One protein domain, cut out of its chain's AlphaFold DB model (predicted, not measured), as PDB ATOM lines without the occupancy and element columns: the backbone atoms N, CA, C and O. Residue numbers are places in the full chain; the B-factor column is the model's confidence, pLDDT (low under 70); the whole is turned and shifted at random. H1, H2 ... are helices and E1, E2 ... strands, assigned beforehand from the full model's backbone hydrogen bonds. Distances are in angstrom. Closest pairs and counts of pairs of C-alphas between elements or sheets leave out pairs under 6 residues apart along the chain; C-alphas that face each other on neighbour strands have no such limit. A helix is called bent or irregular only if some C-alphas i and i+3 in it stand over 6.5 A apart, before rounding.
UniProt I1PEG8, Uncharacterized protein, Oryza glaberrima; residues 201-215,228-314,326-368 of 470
ATOM      1  N   ARG A 201     -13.912  33.970 -38.024       89.75
ATOM      2  CA  ARG A 201     -12.875  33.001 -37.652       89.75
ATOM      3  C   ARG A 201     -13.017  32.523 -36.219       89.75
ATOM      4  O   ARG A 201     -12.917  31.325 -35.994       89.75
ATOM      5  N   CYS A 202     -13.341  33.395 -35.269       92.12
ATOM      6  CA  CYS A 202     -13.633  32.959 -33.905       92.12
ATOM      7  C   CYS A 202     -14.846  32.027 -33.841       92.12
ATOM      8  O   CYS A 202     -14.798  31.040 -33.112       92.12
ATOM      9  N   ILE A 203     -15.904  32.289 -34.621       93.94
ATOM     10  CA  ILE A 203     -17.034  31.353 -34.745       93.94
ATOM     11  C   ILE A 203     -16.533  30.005 -35.266       93.94
ATOM     12  O   ILE A 203     -16.803  28.979 -34.651       93.94
ATOM     13  N   LEU A 204     -15.777  30.004 -36.366       92.31
ATOM     14  CA  LEU A 204     -15.229  28.788 -36.964       92.31
ATOM     15  C   LEU A 204     -14.370  27.987 -35.974       92.31
ATOM     16  O   LEU A 204     -14.550  26.779 -35.843       92.31
ATOM     17  N   ILE A 205     -13.471  28.658 -35.255       91.88
ATOM     18  CA  ILE A 205     -12.603  28.061 -34.237       91.88
ATOM     19  C   ILE A 205     -13.441  27.432 -33.117       91.88
ATOM     20  O   ILE A 205     -13.223  26.274 -32.756       91.88
ATOM     21  N   LYS A 206     -14.444  28.156 -32.599       94.12
ATOM     22  CA  LYS A 206     -15.341  27.625 -31.565       94.12
ATOM     23  C   LYS A 206     -16.117  26.411 -32.066       94.12
ATOM     24  O   LYS A 206     -16.173  25.421 -31.346       94.12
ATOM     25  N   LEU A 207     -16.645  26.442 -33.291       94.56
ATOM     26  CA  LEU A 207     -17.340  25.299 -33.895       94.56
ATOM     27  C   LEU A 207     -16.428  24.083 -34.042       94.56
ATOM     28  O   LEU A 207     -16.815  22.982 -33.659       94.56
ATOM     29  N   ALA A 208     -15.211  24.286 -34.543       92.81
ATOM     30  CA  ALA A 208     -14.223  23.226 -34.673       92.81
ATOM     31  C   ALA A 208     -13.897  22.581 -33.319       92.81
ATOM     32  O   ALA A 208     -13.889  21.359 -33.220       92.81
ATOM     33  N   SER A 209     -13.721  23.389 -32.267       92.62
ATOM     34  CA  SER A 209     -13.379  22.898 -30.924       92.62
ATOM     35  C   SER A 209     -14.458  22.031 -30.264       92.62
ATOM     36  O   SER A 209     -14.134  21.207 -29.415       92.62
ATOM     37  N   ILE A 210     -15.726  22.193 -30.657       94.19
ATOM     38  CA  ILE A 210     -16.864  21.435 -30.105       94.19
ATOM     39  C   ILE A 210     -17.399  20.374 -31.075       94.19
ATOM     40  O   ILE A 210     -18.419  19.743 -30.792       94.19
ATOM     41  N   THR A 211     -16.764  20.194 -32.237       93.56
ATOM     42  CA  THR A 211     -17.172  19.178 -33.211       93.56
ATOM     43  C   THR A 211     -16.576  17.826 -32.809       93.56
ATOM     44  O   THR A 211     -15.352  17.709 -32.753       93.56
ATOM     45  N   PRO A 212     -17.401  16.799 -32.526       89.75
ATOM     46  CA  PRO A 212     -16.900  15.493 -32.106       89.75
ATOM     47  C   PRO A 212     -16.053  14.818 -33.186       89.75
ATOM     48  O   PRO A 212     -16.430  14.807 -34.358       89.75
ATOM     49  N   LEU A 213     -14.945  14.201 -32.775       85.62
ATOM     50  CA  LEU A 213     -14.094  13.397 -33.651       85.62
ATOM     51  C   LEU A 213     -14.523  11.919 -33.628       85.62
ATOM     52  O   LEU A 213     -14.955  11.435 -32.580       85.62
ATOM     53  N   PRO A 214     -14.362  11.172 -34.737       73.25
ATOM     54  CA  PRO A 214     -14.799   9.775 -34.832       73.25
ATOM     55  C   PRO A 214     -14.182   8.834 -33.784       73.25
ATOM     56  O   PRO A 214     -14.842   7.900 -33.348       73.25
ATOM     57  N   GLU A 215     -12.943   9.092 -33.357       62.16
ATOM     58  CA  GLU A 215     -12.187   8.241 -32.420       62.16
ATOM     59  C   GLU A 215     -12.645   8.369 -30.956       62.16
ATOM     60  O   GLU A 215     -12.294   7.543 -30.122       62.16
ATOM     61  N   SER A 228     -35.237  11.673 -42.002       53.00
ATOM     62  CA  SER A 228     -34.431  12.010 -43.197       53.00
ATOM     63  C   SER A 228     -32.955  11.598 -43.135       53.00
ATOM     64  O   SER A 228     -32.148  12.295 -42.532       53.00
ATOM     65  N   GLY A 229     -32.584  10.526 -43.835       65.75
ATOM     66  CA  GLY A 229     -31.243   9.930 -43.789       65.75
ATOM     67  C   GLY A 229     -30.054  10.827 -44.164       65.75
ATOM     68  O   GLY A 229     -28.940  10.348 -44.093       65.75
ATOM     69  N   LEU A 230     -30.234  12.097 -44.537       82.88
ATOM     70  CA  LEU A 230     -29.132  12.983 -44.918       82.88
ATOM     71  C   LEU A 230     -28.232  13.329 -43.725       82.88
ATOM     72  O   LEU A 230     -28.687  13.881 -42.720       82.88
ATOM     73  N   VAL A 231     -26.936  13.081 -43.887       88.25
ATOM     74  CA  VAL A 231     -25.895  13.450 -42.922       88.25
ATOM     75  C   VAL A 231     -25.111  14.636 -43.473       88.25
ATOM     76  O   VAL A 231     -24.709  14.630 -44.635       88.25
ATOM     77  N   LEU A 232     -24.908  15.666 -42.651       91.62
ATOM     78  CA  LEU A 232     -24.144  16.858 -43.018       91.62
ATOM     79  C   LEU A 232     -22.654  16.619 -42.759       91.62
ATOM     80  O   LEU A 232     -22.291  16.173 -41.676       91.62
ATOM     81  N   TYR A 233     -21.806  16.951 -43.721       91.56
ATOM     82  CA  TYR A 233     -20.351  16.847 -43.640       91.56
ATOM     83  C   TYR A 233     -19.700  18.212 -43.848       91.56
ATOM     84  O   TYR A 233     -20.265  19.097 -44.501       91.56
ATOM     85  N   ILE A 234     -18.495  18.362 -43.302       91.50
ATOM     86  CA  ILE A 234     -17.685  19.575 -43.426       91.50
ATOM     87  C   ILE A 234     -16.508  19.300 -44.348       91.50
ATOM     88  O   ILE A 234     -15.783  18.331 -44.150       91.50
ATOM     89  N   ASP A 235     -16.260  20.195 -45.296       89.62
ATOM     90  CA  ASP A 235     -14.995  20.276 -46.020       89.62
ATOM     91  C   ASP A 235     -14.370  21.655 -45.782       89.62
ATOM     92  O   ASP A 235     -14.947  22.690 -46.125       89.62
ATOM     93  N   LEU A 236     -13.199  21.669 -45.145       89.31
ATOM     94  CA  LEU A 236     -12.444  22.885 -44.862       89.31
ATOM     95  C   LEU A 236     -11.199  22.958 -45.745       89.31
ATOM     96  O   LEU A 236     -10.520  21.957 -45.989       89.31
ATOM     97  N   GLN A 237     -10.856  24.179 -46.146       86.75
ATOM     98  CA  GLN A 237      -9.572  24.524 -46.751       86.75
ATOM     99  C   GLN A 237      -8.808  25.437 -45.783       86.75
ATOM    100  O   GLN A 237      -8.959  26.661 -45.845       86.75
ATOM    101  N   PRO A 238      -8.028  24.866 -44.842       80.94
ATOM    102  CA  PRO A 238      -7.360  25.631 -43.789       80.94
ATOM    103  C   PRO A 238      -6.440  26.728 -44.332       80.94
ATOM    104  O   PRO A 238      -6.370  27.802 -43.737       80.94
ATOM    105  N   ASP A 239      -5.813  26.489 -45.489       77.44
ATOM    106  CA  ASP A 239      -4.964  27.462 -46.181       77.44
ATOM    107  C   ASP A 239      -5.727  28.756 -46.488       77.44
ATOM    108  O   ASP A 239      -5.286  29.840 -46.125       77.44
ATOM    109  N   GLU A 240      -6.930  28.673 -47.060       78.94
ATOM    110  CA  GLU A 240      -7.739  29.861 -47.362       78.94
ATOM    111  C   GLU A 240      -8.293  30.541 -46.099       78.94
ATOM    112  O   GLU A 240      -8.525  31.753 -46.075       78.94
ATOM    113  N   LEU A 241      -8.521  29.763 -45.038       74.25
ATOM    114  CA  LEU A 241      -9.157  30.224 -43.804       74.25
ATOM    115  C   LEU A 241      -8.192  30.996 -42.904       74.25
ATOM    116  O   LEU A 241      -8.594  31.994 -42.293       74.25
ATOM    117  N   LEU A 242      -6.934  30.555 -42.849       69.50
ATOM    118  CA  LEU A 242      -5.909  31.059 -41.936       69.50
ATOM    119  C   LEU A 242      -4.968  32.101 -42.560       69.50
ATOM    120  O   LEU A 242      -4.201  32.721 -41.824       69.50
ATOM    121  N   ILE A 243      -5.049  32.375 -43.870       62.97
ATOM    122  CA  ILE A 243      -4.313  33.498 -44.475       62.97
ATOM    123  C   ILE A 243      -4.793  34.818 -43.855       62.97
ATOM    124  O   ILE A 243      -5.916  35.282 -44.074       62.97
ATOM    125  N   SER A 244      -3.932  35.459 -43.066       52.03
ATOM    126  CA  SER A 244      -4.114  36.831 -42.587       52.03
ATOM    127  C   SER A 244      -4.387  37.770 -43.768       52.03
ATOM    128  O   SER A 244      -3.747  37.667 -44.812       52.03
ATOM    129  N   SER A 245      -5.364  38.675 -43.622       46.56
ATOM    130  CA  SER A 245      -5.741  39.597 -44.701       46.56
ATOM    131  C   SER A 245      -4.509  40.372 -45.200       46.56
ATOM    132  O   SER A 245      -3.788  40.924 -44.367       46.56
ATOM    133  N   PRO A 246      -4.282  40.476 -46.525       44.88
ATOM    134  CA  PRO A 246      -3.108  41.157 -47.086       44.88
ATOM    135  C   PRO A 246      -3.055  42.665 -46.778       44.88
ATOM    136  O   PRO A 246      -2.033  43.300 -47.006       44.88
ATOM    137  N   ASP A 247      -4.141  43.239 -46.251       45.06
ATOM    138  CA  ASP A 247      -4.256  44.648 -45.857       45.06
ATOM    139  C   ASP A 247      -3.901  44.924 -44.378       45.06
ATOM    140  O   ASP A 247      -3.984  46.072 -43.936       45.06
ATOM    141  N   GLY A 248      -3.551  43.899 -43.591       43.34
ATOM    142  CA  GLY A 248      -3.091  44.064 -42.209       43.34
ATOM    143  C   GLY A 248      -1.602  44.437 -42.131       43.34
ATOM    144  O   GLY A 248      -0.845  44.113 -43.047       43.34
ATOM    145  N   PRO A 249      -1.139  45.101 -41.051       38.44
ATOM    146  CA  PRO A 249       0.289  45.244 -40.769       38.44
ATOM    147  C   PRO A 249       1.011  43.907 -40.981       38.44
ATOM    148  O   PRO A 249       0.582  42.889 -40.442       38.44
ATOM    149  N   ALA A 250       2.105  43.916 -41.749       36.84
ATOM    150  CA  ALA A 250       2.872  42.744 -42.195       36.84
ATOM    151  C   ALA A 250       3.528  41.906 -41.064       36.84
ATOM    152  O   ALA A 250       4.461  41.146 -41.304       36.84
ATOM    153  N   GLN A 251       3.077  42.071 -39.821       41.59
ATOM    154  CA  GLN A 251       3.630  41.473 -38.609       41.59
ATOM    155  C   GLN A 251       2.761  40.350 -38.026       41.59
ATOM    156  O   GLN A 251       3.221  39.652 -37.127       41.59
ATOM    157  N   PHE A 252       1.542  40.128 -38.523       46.25
ATOM    158  CA  PHE A 252       0.651  39.106 -37.966       46.25
ATOM    159  C   PHE A 252       0.910  37.728 -38.581       46.25
ATOM    160  O   PHE A 252       0.132  37.219 -39.384       46.25
ATOM    161  N   LYS A 253       2.044  37.124 -38.210       39.81
ATOM    162  CA  LYS A 253       2.261  35.683 -38.362       39.81
ATOM    163  C   LYS A 253       1.465  34.953 -37.276       39.81
ATOM    164  O   LYS A 253       1.760  35.125 -36.101       39.81
ATOM    165  N   GLY A 254       0.550  34.086 -37.701       47.94
ATOM    166  CA  GLY A 254       0.108  32.936 -36.913       47.94
ATOM    167  C   GLY A 254      -1.223  33.108 -36.189       47.94
ATOM    168  O   GLY A 254      -1.253  33.401 -35.001       47.94
ATOM    169  N   LEU A 255      -2.321  32.768 -36.867       53.53
ATOM    170  CA  LEU A 255      -3.262  31.877 -36.190       53.53
ATOM    171  C   LEU A 255      -2.509  30.559 -35.973       53.53
ATOM    172  O   LEU A 255      -1.882  30.052 -36.904       53.53
ATOM    173  N   ASP A 256      -2.486  30.110 -34.721       58.75
ATOM    174  CA  ASP A 256      -1.667  29.010 -34.207       58.75
ATOM    175  C   ASP A 256      -1.659  27.784 -35.148       58.75
ATOM    176  O   ASP A 256      -2.708  27.388 -35.664       58.75
ATOM    177  N   MET A 257      -0.489  27.160 -35.356       59.97
ATOM    178  CA  MET A 257      -0.360  25.903 -36.118       59.97
ATOM    179  C   MET A 257      -1.301  24.815 -35.577       59.97
ATOM    180  O   MET A 257      -1.797  23.983 -36.335       59.97
ATOM    181  N   ASN A 258      -1.647  24.903 -34.293       71.06
ATOM    182  CA  ASN A 258      -2.642  24.068 -33.634       71.06
ATOM    183  C   ASN A 258      -4.046  24.136 -34.283       71.06
ATOM    184  O   ASN A 258      -4.734  23.120 -34.422       71.06
ATOM    185  N   TRP A 259      -4.487  25.310 -34.754       81.19
ATOM    186  CA  TRP A 259      -5.785  25.437 -35.432       81.19
ATOM    187  C   TRP A 259      -5.762  24.864 -36.844       81.19
ATOM    188  O   TRP A 259      -6.755  24.290 -37.285       81.19
ATOM    189  N   PHE A 260      -4.625  24.967 -37.535       81.69
ATOM    190  CA  PHE A 260      -4.438  24.331 -38.837       81.69
ATOM    191  C   PHE A 260      -4.576  22.805 -38.727       81.69
ATOM    192  O   PHE A 260      -5.316  22.189 -39.497       81.69
ATOM    193  N   GLU A 261      -3.931  22.192 -37.731       84.12
ATOM    194  CA  GLU A 261      -4.078  20.761 -37.442       84.12
ATOM    195  C   GLU A 261      -5.514  20.394 -37.060       84.12
ATOM    196  O   GLU A 261      -6.064  19.419 -37.576       84.12
ATOM    197  N   THR A 262      -6.151  21.200 -36.207       85.75
ATOM    198  CA  THR A 262      -7.544  20.985 -35.793       85.75
ATOM    199  C   THR A 262      -8.490  21.002 -36.994       85.75
ATOM    200  O   THR A 262      -9.300  20.089 -37.141       85.75
ATOM    201  N   PHE A 263      -8.363  21.986 -37.892       87.44
ATOM    202  CA  PHE A 263      -9.190  22.075 -39.097       87.44
ATOM    203  C   PHE A 263      -8.961  20.916 -40.066       87.44
ATOM    204  O   PHE A 263      -9.923  20.435 -40.662       87.44
ATOM    205  N   ASN A 264      -7.725  20.430 -40.195       86.62
ATOM    206  CA  ASN A 264      -7.447  19.228 -40.979       86.62
ATOM    207  C   ASN A 264      -8.068  17.974 -40.356       86.62
ATOM    208  O   ASN A 264      -8.572  17.122 -41.083       86.62
ATOM    209  N   ARG A 265      -8.083  17.868 -39.023       86.94
ATOM    210  CA  ARG A 265      -8.655  16.714 -38.316       86.94
ATOM    211  C   ARG A 265     -10.176  16.620 -38.451       86.94
ATOM    212  O   ARG A 265     -10.713  15.522 -38.510       86.94
ATOM    213  N   ILE A 266     -10.864  17.762 -38.517       88.06
ATOM    214  CA  ILE A 266     -12.321  17.822 -38.726       88.06
ATOM    215  C   ILE A 266     -12.722  17.889 -40.205       88.06
ATOM    216  O   ILE A 266     -13.894  18.071 -40.531       88.06
ATOM    217  N   LYS A 267     -11.763  17.789 -41.125       87.75
ATOM    218  CA  LYS A 267     -12.058  17.788 -42.552       87.75
ATOM    219  C   LYS A 267     -12.706  16.459 -42.940       87.75
ATOM    220  O   LYS A 267     -12.216  15.395 -42.580       87.75
ATOM    221  N   ASN A 268     -13.777  16.523 -43.724       87.69
ATOM    222  CA  ASN A 268     -14.529  15.383 -44.250       87.69
ATOM    223  C   ASN A 268     -15.142  14.455 -43.189       87.69
ATOM    224  O   ASN A 268     -15.382  13.281 -43.467       87.69
ATOM    225  N   ILE A 269     -15.446  14.971 -41.995       89.31
ATOM    226  CA  ILE A 269     -16.174  14.211 -40.969       89.31
ATOM    227  C   ILE A 269     -17.672  14.563 -40.971       89.31
ATOM    228  O   ILE A 269     -18.033  15.704 -41.292       89.31
ATOM    229  N   PRO A 270     -18.555  13.618 -40.591       90.06
ATOM    230  CA  PRO A 270     -19.966  13.914 -40.390       90.06
ATOM    231  C   PRO A 270     -20.161  14.778 -39.141       90.06
ATOM    232  O   PRO A 270     -19.633  14.479 -38.070       90.06
ATOM    233  N   ILE A 271     -20.984  15.816 -39.250       91.50
ATOM    234  CA  ILE A 271     -21.389  16.648 -38.120       91.50
ATOM    235  C   ILE A 271     -22.427  15.881 -37.310       91.50
ATOM    236  O   ILE A 271     -23.527  15.597 -37.788       91.50
ATOM    237  N   ARG A 272     -22.075  15.569 -36.067       90.81
ATOM    238  CA  ARG A 272     -22.955  14.919 -35.092       90.81
ATOM    239  C   ARG A 272     -23.281  15.870 -33.953       90.81
ATOM    240  O   ARG A 272     -22.704  16.951 -33.862       90.81
ATOM    241  N   GLN A 273     -24.205  15.465 -33.088       93.50
ATOM    242  CA  GLN A 273     -24.471  16.218 -31.870       93.50
ATOM    243  C   GLN A 273     -23.196  16.318 -31.028       93.50
ATOM    244  O   GLN A 273     -22.470  15.332 -30.900       93.50
ATOM    245  N   THR A 274     -22.922  17.499 -30.477       93.25
ATOM    246  CA  THR A 274     -21.791  17.694 -29.566       93.25
ATOM    247  C   THR A 274     -21.999  16.947 -28.242       93.25
ATOM    248  O   THR A 274     -23.110  16.511 -27.936       93.25
ATOM    249  N   SER A 275     -20.932  16.784 -27.456       92.06
ATOM    250  CA  SER A 275     -21.016  16.192 -26.117       92.06
ATOM    251  C   SER A 275     -21.833  17.067 -25.162       92.06
ATOM    252  O   SER A 275     -21.955  18.278 -25.359       92.06
ATOM    253  N   GLU A 276     -22.361  16.468 -24.093       91.31
ATOM    254  CA  GLU A 276     -23.140  17.190 -23.078       91.31
ATOM    255  C   GLU A 276     -22.348  18.364 -22.475       91.31
ATOM    256  O   GLU A 276     -22.867  19.479 -22.403       91.31
ATOM    257  N   ASP A 277     -21.057  18.158 -22.190       91.44
ATOM    258  CA  ASP A 277     -20.140  19.186 -21.669       91.44
ATOM    259  C   ASP A 277     -20.020  20.419 -22.580       91.44
ATOM    260  O   ASP A 277     -19.813  21.542 -22.121       91.44
ATOM    261  N   ASN A 278     -20.166  20.226 -23.892       94.56
ATOM    262  CA  ASN A 278     -20.036  21.286 -24.888       94.56
ATOM    263  C   ASN A 278     -21.380  21.902 -25.290       94.56
ATOM    264  O   ASN A 278     -21.407  22.867 -26.060       94.56
ATOM    265  N   MET A 279     -22.501  21.389 -24.779       94.81
ATOM    266  CA  MET A 279     -23.837  21.795 -25.209       94.81
ATOM    267  C   MET A 279     -24.146  23.262 -24.869       94.81
ATOM    268  O   MET A 279     -24.708  23.987 -25.695       94.81
ATOM    269  N   GLU A 280     -23.729  23.747 -23.696       95.00
ATOM    270  CA  GLU A 280     -23.880  25.163 -23.322       95.00
ATOM    271  C   GLU A 280     -23.090  26.085 -24.265       95.00
ATOM    272  O   GLU A 280     -23.608  27.098 -24.758       95.00
ATOM    273  N   THR A 281     -21.855  25.691 -24.588       95.00
ATOM    274  CA  THR A 281     -21.012  26.385 -25.566       95.00
ATOM    275  C   THR A 281     -21.671  26.381 -26.943       95.00
ATOM    276  O   THR A 281     -21.768  27.435 -27.570       95.00
ATOM    277  N   ALA A 282     -22.204  25.245 -27.399       96.00
ATOM    278  CA  ALA A 282     -22.881  25.127 -28.689       96.00
ATOM    279  C   ALA A 282     -24.100  26.053 -28.798       96.00
ATOM    280  O   ALA A 282     -24.273  26.734 -29.809       96.00
ATOM    281  N   VAL A 283     -24.916  26.154 -27.742       95.38
ATOM    282  CA  VAL A 283     -26.068  27.072 -27.699       95.38
ATOM    283  C   VAL A 283     -25.623  28.538 -27.728       95.38
ATOM    284  O   VAL A 283     -26.264  29.368 -28.383       95.38
ATOM    285  N   THR A 284     -24.529  28.877 -27.045       94.94
ATOM    286  CA  THR A 284     -23.965  30.237 -27.048       94.94
ATOM    287  C   THR A 284     -23.398  30.602 -28.418       94.94
ATOM    288  O   THR A 284     -23.754  31.643 -28.977       94.94
ATOM    289  N   VAL A 285     -22.618  29.702 -29.023       96.12
ATOM    290  CA  VAL A 285     -22.101  29.860 -30.387       96.12
ATOM    291  C   VAL A 285     -23.257  29.974 -31.377       96.12
ATOM    292  O   VAL A 285     -23.228  30.865 -32.216       96.12
ATOM    293  N   MET A 286     -24.332  29.189 -31.233       95.94
ATOM    294  CA  MET A 286     -25.513  29.273 -32.103       95.94
ATOM    295  C   MET A 286     -26.154  30.665 -32.089       95.94
ATOM    296  O   MET A 286     -26.530  31.180 -33.146       95.94
ATOM    297  N   LYS A 287     -26.245  31.313 -30.919       94.62
ATOM    298  CA  LYS A 287     -26.739  32.698 -30.810       94.62
ATOM    299  C   LYS A 287     -25.825  33.675 -31.554       94.62
ATOM    300  O   LYS A 287     -26.333  34.482 -32.334       94.62
ATOM    301  N   SER A 288     -24.510  33.573 -31.353       94.19
ATOM    302  CA  SER A 288     -23.532  34.447 -32.013       94.19
ATOM    303  C   SER A 288     -23.499  34.223 -33.530       94.19
ATOM    304  O   SER A 288     -23.570  35.177 -34.301       94.19
ATOM    305  N   THR A 289     -23.524  32.970 -33.996       95.25
ATOM    306  CA  THR A 289     -23.602  32.615 -35.423       95.25
ATOM    307  C   THR A 289     -24.886  33.121 -36.076       95.25
ATOM    308  O   THR A 289     -24.865  33.570 -37.221       95.25
ATOM    309  N   TYR A 290     -26.013  33.094 -35.362       94.75
ATOM    310  CA  TYR A 290     -27.259  33.659 -35.870       94.75
ATOM    311  C   TYR A 290     -27.222  35.198 -35.933       94.75
ATOM    312  O   TYR A 290     -27.697  35.780 -36.911       94.75
ATOM    313  N   ASN A 291     -26.628  35.876 -34.942       93.31
ATOM    314  CA  ASN A 291     -26.404  37.325 -35.011       93.31
ATOM    315  C   ASN A 291     -25.456  37.682 -36.166       93.31
ATOM    316  O   ASN A 291     -25.774  38.581 -36.944       93.31
ATOM    317  N   PHE A 292     -24.386  36.908 -36.360       92.12
ATOM    318  CA  PHE A 292     -23.510  37.009 -37.522       92.12
ATOM    319  C   PHE A 292     -24.320  36.882 -38.817       92.12
ATOM    320  O   PHE A 292     -24.376  37.837 -39.578       92.12
ATOM    321  N   TYR A 293     -25.094  35.808 -39.015       92.12
ATOM    322  CA  TYR A 293     -25.976  35.642 -40.183       92.12
ATOM    323  C   TYR A 293     -26.852  36.869 -40.492       92.12
ATOM    324  O   TYR A 293     -27.010  37.234 -41.658       92.12
ATOM    325  N   ARG A 294     -27.396  37.531 -39.468       89.88
ATOM    326  CA  ARG A 294     -28.226  38.731 -39.644       89.88
ATOM    327  C   ARG A 294     -27.446  39.985 -40.024       89.88
ATOM    328  O   ARG A 294     -28.023  40.898 -40.614       89.88
ATOM    329  N   GLU A 295     -26.190  40.066 -39.617       82.44
ATOM    330  CA  GLU A 295     -25.381  41.284 -39.651       82.44
ATOM    331  C   GLU A 295     -24.250  41.230 -40.679       82.44
ATOM    332  O   GLU A 295     -23.676  42.272 -41.006       82.44
ATOM    333  N   SER A 296     -23.959  40.049 -41.231       67.56
ATOM    334  CA  SER A 296     -22.984  39.789 -42.292       67.56
ATOM    335  C   SER A 296     -23.443  40.345 -43.648       67.56
ATOM    336  O   SER A 296     -23.499  39.631 -44.644       67.56
ATOM    337  N   SER A 297     -23.766  41.638 -43.718       58.44
ATOM    338  CA  SER A 297     -23.857  42.387 -44.979       58.44
ATOM    339  C   SER A 297     -22.490  42.903 -45.444       58.44
ATOM    340  O   SER A 297     -22.371  43.449 -46.538       58.44
ATOM    341  N   CYS A 298     -21.463  42.788 -44.598       50.66
ATOM    342  CA  CYS A 298     -20.151  43.388 -44.805       50.66
ATOM    343  C   CYS A 298     -19.066  42.308 -44.893       50.66
ATOM    344  O   CYS A 298     -18.573  41.841 -43.872       50.66
ATOM    345  N   GLY A 299     -18.663  41.952 -46.113       58.25
ATOM    346  CA  GLY A 299     -17.394  41.265 -46.359       58.25
ATOM    347  C   GLY A 299     -17.481  40.078 -47.310       58.25
ATOM    348  O   GLY A 299     -18.415  39.282 -47.270       58.25
ATOM    349  N   THR A 300     -16.462  39.950 -48.156       65.56
ATOM    350  CA  THR A 300     -16.087  38.670 -48.754       65.56
ATOM    351  C   THR A 300     -15.406  37.837 -47.671       65.56
ATOM    352  O   THR A 300     -14.373  38.234 -47.129       65.56
ATOM    353  N   PHE A 301     -16.028  36.721 -47.305       73.38
ATOM    354  CA  PHE A 301     -15.485  35.758 -46.347       73.38
ATOM    355  C   PHE A 301     -14.647  34.704 -47.086       73.38
ATOM    356  O   PHE A 301     -14.842  34.538 -48.293       73.38
ATOM    357  N   PRO A 302     -13.726  33.999 -46.405       70.56
ATOM    358  CA  PRO A 302     -12.942  32.942 -47.034       70.56
ATOM    359  C   PRO A 302     -13.853  31.877 -47.660       70.56
ATOM    360  O   PRO A 302     -14.804  31.423 -47.020       70.56
ATOM    361  N   SER A 303     -13.562  31.482 -48.899       75.00
ATOM    362  CA  SER A 303     -14.275  30.421 -49.628       75.00
ATOM    363  C   SER A 303     -14.034  29.026 -49.056       75.00
ATOM    364  O   SER A 303     -14.832  28.125 -49.305       75.00
ATOM    365  N   GLY A 304     -12.997  28.863 -48.233       82.44
ATOM    366  CA  GLY A 304     -12.564  27.586 -47.677       82.44
ATOM    367  C   GLY A 304     -13.504  26.900 -46.682       82.44
ATOM    368  O   GLY A 304     -13.064  25.967 -46.023       82.44
ATOM    369  N   ILE A 305     -14.762  27.333 -46.531       87.94
ATOM    370  CA  ILE A 305     -15.776  26.630 -45.725       87.94
ATOM    371  C   ILE A 305     -16.818  26.042 -46.669       87.94
ATOM    372  O   ILE A 305     -17.667  26.764 -47.206       87.94
ATOM    373  N   ASN A 306     -16.794  24.726 -46.833       90.38
ATOM    374  CA  ASN A 306     -17.750  23.976 -47.632       90.38
ATOM    375  C   ASN A 306     -18.502  22.969 -46.770       90.38
ATOM    376  O   ASN A 306     -17.989  22.450 -45.783       90.38
ATOM    377  N   LEU A 307     -19.758  22.743 -47.141       91.38
ATOM    378  CA  LEU A 307     -20.617  21.747 -46.525       91.38
ATOM    379  C   LEU A 307     -21.262  20.933 -47.635       91.38
ATOM    380  O   LEU A 307     -21.640  21.489 -48.671       91.38
ATOM    381  N   TYR A 308     -21.425  19.646 -47.391       92.38
ATOM    382  CA  TYR A 308     -22.128  18.746 -48.291       92.38
ATOM    383  C   TYR A 308     -22.980  17.777 -47.489       92.38
ATOM    384  O   TYR A 308     -22.691  17.482 -46.329       92.38
ATOM    385  N   THR A 309     -24.063  17.309 -48.089       90.88
ATOM    386  CA  THR A 309     -24.900  16.264 -47.513       90.88
ATOM    387  C   THR A 309     -24.640  14.950 -48.221       90.88
ATOM    388  O   THR A 309     -24.526  14.913 -49.444       90.88
ATOM    389  N   VAL A 310     -24.573  13.875 -47.446       88.19
ATOM    390  CA  VAL A 310     -24.463  12.510 -47.957       88.19
ATOM    391  C   VAL A 310     -25.757  11.782 -47.639       88.19
ATOM    392  O   VAL A 310     -26.230  11.829 -46.499       88.19
ATOM    393  N   THR A 311     -26.335  11.124 -48.643       83.31
ATOM    394  CA  THR A 311     -27.423  10.159 -48.439       83.31
ATOM    395  C   THR A 311     -26.798   8.784 -48.203       83.31
ATOM    396  O   THR A 311     -26.212   8.253 -49.145       83.31
ATOM    397  N   PRO A 312     -26.902   8.199 -46.994       71.06
ATOM    398  CA  PRO A 312     -26.395   6.869 -46.711       71.06
ATOM    399  C   PRO A 312     -27.088   5.861 -47.618       71.06
ATOM    400  O   PRO A 312     -28.324   5.808 -47.671       71.06
ATOM    401  N   SER A 313     -26.297   5.056 -48.316       62.34
ATOM    402  CA  SER A 313     -26.796   3.860 -48.983       62.34
ATOM    403  C   SER A 313     -27.523   2.958 -47.973       62.34
ATOM    404  O   SER A 313     -27.060   2.716 -46.857       62.34
ATOM    405  N   GLN A 314     -28.720   2.491 -48.342       57.81
ATOM    406  CA  GLN A 314     -29.469   1.541 -47.518       57.81
ATOM    407  C   GLN A 314     -28.660   0.240 -47.356       57.81
ATOM    408  O   GLN A 314     -27.903  -0.119 -48.267       57.81
ATOM    409  N   ALA A 326     -25.054   9.268 -52.577       77.62
ATOM    410  CA  ALA A 326     -25.346  10.521 -53.259       77.62
ATOM    411  C   ALA A 326     -24.784  11.690 -52.436       77.62
ATOM    412  O   ALA A 326     -25.267  11.961 -51.331       77.62
ATOM    413  N   ILE A 327     -23.767  12.364 -52.983       84.75
ATOM    414  CA  ILE A 327     -23.118  13.542 -52.396       84.75
ATOM    415  C   ILE A 327     -23.687  14.804 -53.047       84.75
ATOM    416  O   ILE A 327     -23.568  14.992 -54.259       84.75
ATOM    417  N   GLU A 328     -24.267  15.691 -52.243       87.31
ATOM    418  CA  GLU A 328     -24.794  16.984 -52.689       87.31
ATOM    419  C   GLU A 328     -24.054  18.131 -51.986       87.31
ATOM    420  O   GLU A 328     -24.109  18.271 -50.764       87.31
ATOM    421  N   ASN A 329     -23.355  18.968 -52.758       87.38
ATOM    422  CA  ASN A 329     -22.675  20.155 -52.238       87.38
ATOM    423  C   ASN A 329     -23.680  21.282 -51.970       87.38
ATOM    424  O   ASN A 329     -24.493  21.615 -52.832       87.38
ATOM    425  N   LEU A 330     -23.587  21.923 -50.802       88.69
ATOM    426  CA  LEU A 330     -24.490  23.008 -50.423       88.69
ATOM    427  C   LEU A 330     -23.953  24.371 -50.882       88.69
ATOM    428  O   LEU A 330     -23.041  24.940 -50.268       88.69
ATOM    429  N   ASP A 331     -24.576  24.937 -51.919       89.12
ATOM    430  CA  ASP A 331     -24.299  26.303 -52.378       89.12
ATOM    431  C   ASP A 331     -25.001  27.343 -51.489       89.12
ATOM    432  O   ASP A 331     -26.115  27.811 -51.736       89.12
ATOM    433  N   LEU A 332     -24.355  27.655 -50.367       90.12
ATOM    434  CA  LEU A 332     -24.837  28.601 -49.370       90.12
ATOM    435  C   LEU A 332     -23.752  29.622 -49.024       90.12
ATOM    436  O   LEU A 332     -22.563  29.318 -48.951       90.12
ATOM    437  N   SER A 333     -24.173  30.845 -48.701       90.81
ATOM    438  CA  SER A 333     -23.283  31.874 -48.146       90.81
ATOM    439  C   SER A 333     -22.637  31.402 -46.838       90.81
ATOM    440  O   SER A 333     -23.317  30.766 -46.030       90.81
ATOM    441  N   ILE A 334     -21.397  31.818 -46.561       91.19
ATOM    442  CA  ILE A 334     -20.647  31.433 -45.349       91.19
ATOM    443  C   ILE A 334     -21.461  31.533 -44.044       91.19
ATOM    444  O   ILE A 334     -21.518  30.539 -43.322       91.19
ATOM    445  N   PRO A 335     -22.189  32.631 -43.748       92.12
ATOM    446  CA  PRO A 335     -22.971  32.704 -42.512       92.12
ATOM    447  C   PRO A 335     -24.071  31.634 -42.411       92.12
ATOM    448  O   PRO A 335     -24.356  31.138 -41.327       92.12
ATOM    449  N   ARG A 336     -24.669  31.236 -43.545       93.06
ATOM    450  CA  ARG A 336     -25.670  30.154 -43.605       93.06
ATOM    451  C   ARG A 336     -25.025  28.784 -43.398       93.06
ATOM    452  O   ARG A 336     -25.606  27.964 -42.698       93.06
ATOM    453  N   LYS A 337     -23.836  28.552 -43.968       94.06
ATOM    454  CA  LYS A 337     -23.062  27.321 -43.737       94.06
ATOM    455  C   LYS A 337     -22.726  27.166 -42.248       94.06
ATOM    456  O   LYS A 337     -23.081  26.160 -41.645       94.06
ATOM    457  N   LEU A 338     -22.157  28.200 -41.622       94.69
ATOM    458  CA  LEU A 338     -21.858  28.195 -40.181       94.69
ATOM    459  C   LEU A 338     -23.114  27.941 -39.327       94.69
ATOM    460  O   LEU A 338     -23.064  27.186 -38.358       94.69
ATOM    461  N   LEU A 339     -24.252  28.530 -39.710       95.50
ATOM    462  CA  LEU A 339     -25.516  28.351 -38.996       95.50
ATOM    463  C   LEU A 339     -26.064  26.915 -39.099       95.50
ATOM    464  O   LEU A 339     -26.584  26.390 -38.119       95.50
ATOM    465  N   LEU A 340     -25.927  26.259 -40.257       95.50
ATOM    466  CA  LEU A 340     -26.283  24.843 -40.412       95.50
ATOM    467  C   LEU A 340     -25.387  23.930 -39.577       95.50
ATOM    468  O   LEU A 340     -25.883  22.993 -38.946       95.50
ATOM    469  N   TRP A 341     -24.084  24.214 -39.556       95.88
ATOM    470  CA  TRP A 341     -23.120  23.457 -38.763       95.88
ATOM    471  C   TRP A 341     -23.494  23.510 -37.281       95.88
ATOM    472  O   TRP A 341     -23.739  22.466 -36.676       95.88
ATOM    473  N   VAL A 342     -23.628  24.707 -36.706       97.25
ATOM    474  CA  VAL A 342     -23.936  24.842 -35.274       97.25
ATOM    475  C   VAL A 342     -25.303  24.266 -34.906       97.25
ATOM    476  O   VAL A 342     -25.436  23.623 -33.869       97.25
ATOM    477  N   TYR A 343     -26.310  24.415 -35.771       96.75
ATOM    478  CA  TYR A 343     -27.617  23.795 -35.555       96.75
ATOM    479  C   TYR A 343     -27.502  22.267 -35.478       96.75
ATOM    480  O   TYR A 343     -28.089  21.642 -34.596       96.75
ATOM    481  N   THR A 344     -26.710  21.666 -36.367       95.12
ATOM    482  CA  THR A 344     -26.496  20.214 -36.387       95.12
ATOM    483  C   THR A 344     -25.725  19.746 -35.149       95.12
ATOM    484  O   THR A 344     -26.084  18.721 -34.576       95.12
ATOM    485  N   LEU A 345     -24.750  20.526 -34.661       95.81
ATOM    486  CA  LEU A 345     -24.055  20.251 -33.394       95.81
ATOM    487  C   LEU A 345     -24.996  20.275 -32.181       95.81
ATOM    488  O   LEU A 345     -24.842  19.466 -31.274       95.81
ATOM    489  N   VAL A 346     -25.976  21.181 -32.156       95.44
ATOM    490  CA  VAL A 346     -26.939  21.291 -31.045       95.44
ATOM    491  C   VAL A 346     -27.999  20.187 -31.113       95.44
ATOM    492  O   VAL A 346     -28.352  19.592 -30.097       95.44
ATOM    493  N   HIS A 347     -28.528  19.901 -32.302       92.44
ATOM    494  CA  HIS A 347     -29.715  19.053 -32.465       92.44
ATOM    495  C   HIS A 347     -29.429  17.630 -32.956       92.44
ATOM    496  O   HIS A 347     -30.359  16.829 -33.028       92.44
ATOM    497  N   GLY A 348     -28.190  17.326 -33.344       90.62
ATOM    498  CA  GLY A 348     -27.775  16.007 -33.831       90.62
ATOM    499  C   GLY A 348     -28.331  15.607 -35.194       90.62
ATOM    500  O   GLY A 348     -28.146  14.471 -35.618       90.62
ATOM    501  N   ARG A 349     -29.028  16.513 -35.884       89.62
ATOM    502  CA  ARG A 349     -29.700  16.225 -37.151       89.62
ATOM    503  C   ARG A 349     -29.584  17.383 -38.125       89.62
ATOM    504  O   ARG A 349     -29.722  18.547 -37.741       89.62
ATOM    505  N   TYR A 350     -29.406  17.037 -39.393       90.75
ATOM    506  CA  TYR A 350     -29.479  17.991 -40.486       90.75
ATOM    507  C   TYR A 350     -30.906  18.547 -40.632       90.75
ATOM    508  O   TYR A 350     -31.908  17.873 -40.374       90.75
ATOM    509  N   SER A 351     -31.008  19.804 -41.052       91.69
ATOM    510  CA  SER A 351     -32.259  20.413 -41.490       91.69
ATOM    511  C   SER A 351     -31.975  21.450 -42.567       91.69
ATOM    512  O   SER A 351     -30.861  21.960 -42.671       91.69
ATOM    513  N   ASN A 352     -32.985  21.787 -43.369       92.00
ATOM    514  CA  ASN A 352     -32.820  22.822 -44.380       92.00
ATOM    515  C   ASN A 352     -32.594  24.201 -43.727       92.00
ATOM    516  O   ASN A 352     -33.100  24.493 -42.641       92.00
ATOM    517  N   ILE A 353     -31.864  25.081 -44.417       94.12
ATOM    518  CA  ILE A 353     -31.503  26.404 -43.884       94.12
ATOM    519  C   ILE A 353     -32.724  27.260 -43.507       94.12
ATOM    520  O   ILE A 353     -32.658  28.029 -42.552       94.12
ATOM    521  N   SER A 354     -33.853  27.123 -44.210       94.00
ATOM    522  CA  SER A 354     -35.073  27.883 -43.910       94.00
ATOM    523  C   SER A 354     -35.659  27.512 -42.544       94.00
ATOM    524  O   SER A 354     -35.998  28.399 -41.759       94.00
ATOM    525  N   ALA A 355     -35.715  26.217 -42.228       94.56
ATOM    526  CA  ALA A 355     -36.170  25.711 -40.941       94.56
ATOM    527  C   ALA A 355     -35.229  26.135 -39.806       94.56
ATOM    528  O   ALA A 355     -35.701  26.558 -38.751       94.56
ATOM    529  N   VAL A 356     -33.914  26.097 -40.044       95.44
ATOM    530  CA  VAL A 356     -32.910  26.543 -39.066       95.44
ATOM    531  C   VAL A 356     -33.045  28.036 -38.761       95.44
ATOM    532  O   VAL A 356     -33.068  28.427 -37.595       95.44
ATOM    533  N   VAL A 357     -33.198  28.884 -39.783       95.06
ATOM    534  CA  VAL A 357     -33.409  30.329 -39.584       95.06
ATOM    535  C   VAL A 357     -34.698  30.589 -38.800       95.06
ATOM    536  O   VAL A 357     -34.661  31.330 -37.817       95.06
ATOM    537  N   LYS A 358     -35.802  29.921 -39.166       95.19
ATOM    538  CA  LYS A 358     -37.087  30.031 -38.458       95.19
ATOM    539  C   LYS A 358     -36.958  29.647 -36.980       95.19
ATOM    540  O   LYS A 358     -37.456  30.362 -36.114       95.19
ATOM    541  N   TYR A 359     -36.260  28.554 -36.686       94.38
ATOM    542  CA  TYR A 359     -36.002  28.123 -35.313       94.38
ATOM    543  C   TYR A 359     -35.247  29.193 -34.505       94.38
ATOM    544  O   TYR A 359     -35.643  29.539 -33.390       94.38
ATOM    545  N   CYS A 360     -34.190  29.774 -35.077       93.62
ATOM    546  CA  CYS A 360     -33.412  30.820 -34.415       93.62
ATOM    547  C   CYS A 360     -34.213  32.118 -34.192       93.62
ATOM    548  O   CYS A 360     -34.077  32.751 -33.139       93.62
ATOM    549  N   ASP A 361     -35.078  32.501 -35.140       92.56
ATOM    550  CA  ASP A 361     -36.020  33.619 -34.986       92.56
ATOM    551  C   ASP A 361     -36.950  33.407 -33.774       92.56
ATOM    552  O   ASP A 361     -37.110  34.296 -32.924       92.56
ATOM    553  N   GLU A 362     -37.521  32.206 -33.646       91.38
ATOM    554  CA  GLU A 362     -38.418  31.834 -32.548       91.38
ATOM    555  C   GLU A 362     -37.685  31.801 -31.196       91.38
ATOM    556  O   GLU A 362     -38.184  32.357 -30.208       91.38
ATOM    557  N   MET A 363     -36.461  31.261 -31.151       84.94
ATOM    558  CA  MET A 363     -35.624  31.209 -29.942       84.94
ATOM    559  C   MET A 363     -35.329  32.610 -29.372       84.94
ATOM    560  O   MET A 363     -35.364  32.827 -28.152       84.94
ATOM    561  N   LYS A 364     -35.101  33.598 -30.248       75.62
ATOM    562  CA  LYS A 364     -34.864  34.999 -29.857       75.62
ATOM    563  C   LYS A 364     -36.125  35.661 -29.292       75.62
ATOM    564  O   LYS A 364     -36.036  36.450 -28.349       75.62
ATOM    565  N   SER A 365     -37.299  35.322 -29.828       63.69
ATOM    566  CA  SER A 365     -38.586  35.836 -29.337       63.69
ATOM    567  C   SER A 365     -38.947  35.297 -27.945       63.69
ATOM    568  O   SER A 365     -39.436  36.053 -27.104       63.69
ATOM    569  N   ARG A 366     -38.613  34.027 -27.665       58.22
ATOM    570  CA  ARG A 366     -38.822  33.376 -26.361       58.22
ATOM    571  C   ARG A 366     -37.916  33.951 -25.272       58.22
ATOM    572  O   ARG A 366     -38.346  34.069 -24.138       58.22
ATOM    573  N   SER A 367     -36.705  34.390 -25.616       56.09
ATOM    574  CA  SER A 367     -35.783  35.023 -24.653       56.09
ATOM    575  C   SER A 367     -36.179  36.461 -24.277       56.09
ATOM    576  O   SER A 367     -35.801  36.946 -23.217       56.09
ATOM    577  N   LYS A 368     -36.958  37.157 -25.121       47.72
ATOM    578  CA  LYS A 368     -37.509  38.494 -24.816       47.72
ATOM    579  C   LYS A 368     -38.821  38.454 -24.029       47.72
ATOM    580  O   LYS A 368     -39.239  39.481 -23.502       47.72
TER     581      LYS A 368
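AT A GLANCE: This is residues 201 to 215, 228 to 314 and 326 to 368 of the 470 residues of an uncharacterized protein of Oryza glaberrima (UniProt I1PEG8). A small three-stranded sheet has one face covered by H5, which runs slantwise to the strands; H1 and H4 pack on H5, so that three helices lie side by side at shallow tilts with their centres in a triangle. H6 meets H5 with its first residues, 353 to 356, and from there runs off at a high angle to H5, apart from H1; H2 and H3 pack together near the end of E1, and residues 245 to 251 stick out as a loop. The printed part has 145 residues, with named elements in the order H1 E1 H2 H3 H4 E2 E3 H5 H6; the sheet runs E1 E2 E3, all antiparallel. The class is mostly helix; the whole is compact, with a radius of gyration of the C-alphas of 15.5 A and spans of 47 by 42 by 31 A.

IN THESE COORDINATES: E1 is residues 231 to 236, E2 residues 305 to 311, 20.4 A long, and E3 residues 326 to 329. H5, residues 334 to 347, is 20.0 A long. H4, residues 276 to 295, is 29.3 A long and irregular, C-alphas 277 and 280 being 7.2 A apart; it has a kink of 27 degrees near residue 283. H1, residues 201 to 209, begins at C-alpha 201 (-12.875, 33.001, -37.652). H2 is residues 238 to 242 and H3 residues 257 to 265. H6, residues 353 to 368, is 23.4 A long and ends at C-alpha 368 (-37.509, 38.494, -24.816).

HOW THE PARTS SIT: E2 is the inner strand. N 233 and O 308 of E1 and E2 are 2.8 A apart, and N 309 and O 328 of E2 and E3 2.8 A, both within hydrogen-bond range. H5 is on the sheet at a height of 9.5 A, over E1 and E2, at 46 degrees to E1 on the local plane. H4 touches H5, closest at the C-alphas of Tyr 293 and Pro 335, 4.8 A, at a shallow tilt of 27 degrees, opposite ways. H1 touches residues 338 to 342 of H5 alone, closest at the C-alphas of Leu 207 and Val 342, 6.8 A. H1 touches residues 282 to 289 of H4 alone, closest at the C-alphas of Ile 203 and Thr 289, 6.7 A. H6 touches H5 with residues 353 to 356 alone, closest at the C-alphas of Leu 340 and Ile 353, 6.5 A; at 71 degrees they are only just about perpendicular. H2 touches H3, closest at the C-alphas of Pro 238 and Phe 260, 5.9 A. H3 only grazes the sheet, with residues 263 to 265. H1 and H6 are apart. Every O i to N i+4 pair is within hydrogen-bond range in H1, H2, H3, H5 and H6; in H4 14 of 16 are.

THE WHOLE: The C-alphas farthest apart, of Pro 249 and Gln 314, are 53.3 A apart. Residues 216 to 227 and 315 to 325 are not printed, with C-alpha gaps of 25.0 A and 11.4 A. The link H2 to H3 is long. Mean pLDDT of the printed part is 82.2; 30 residues are under 70, among them 242 to 257.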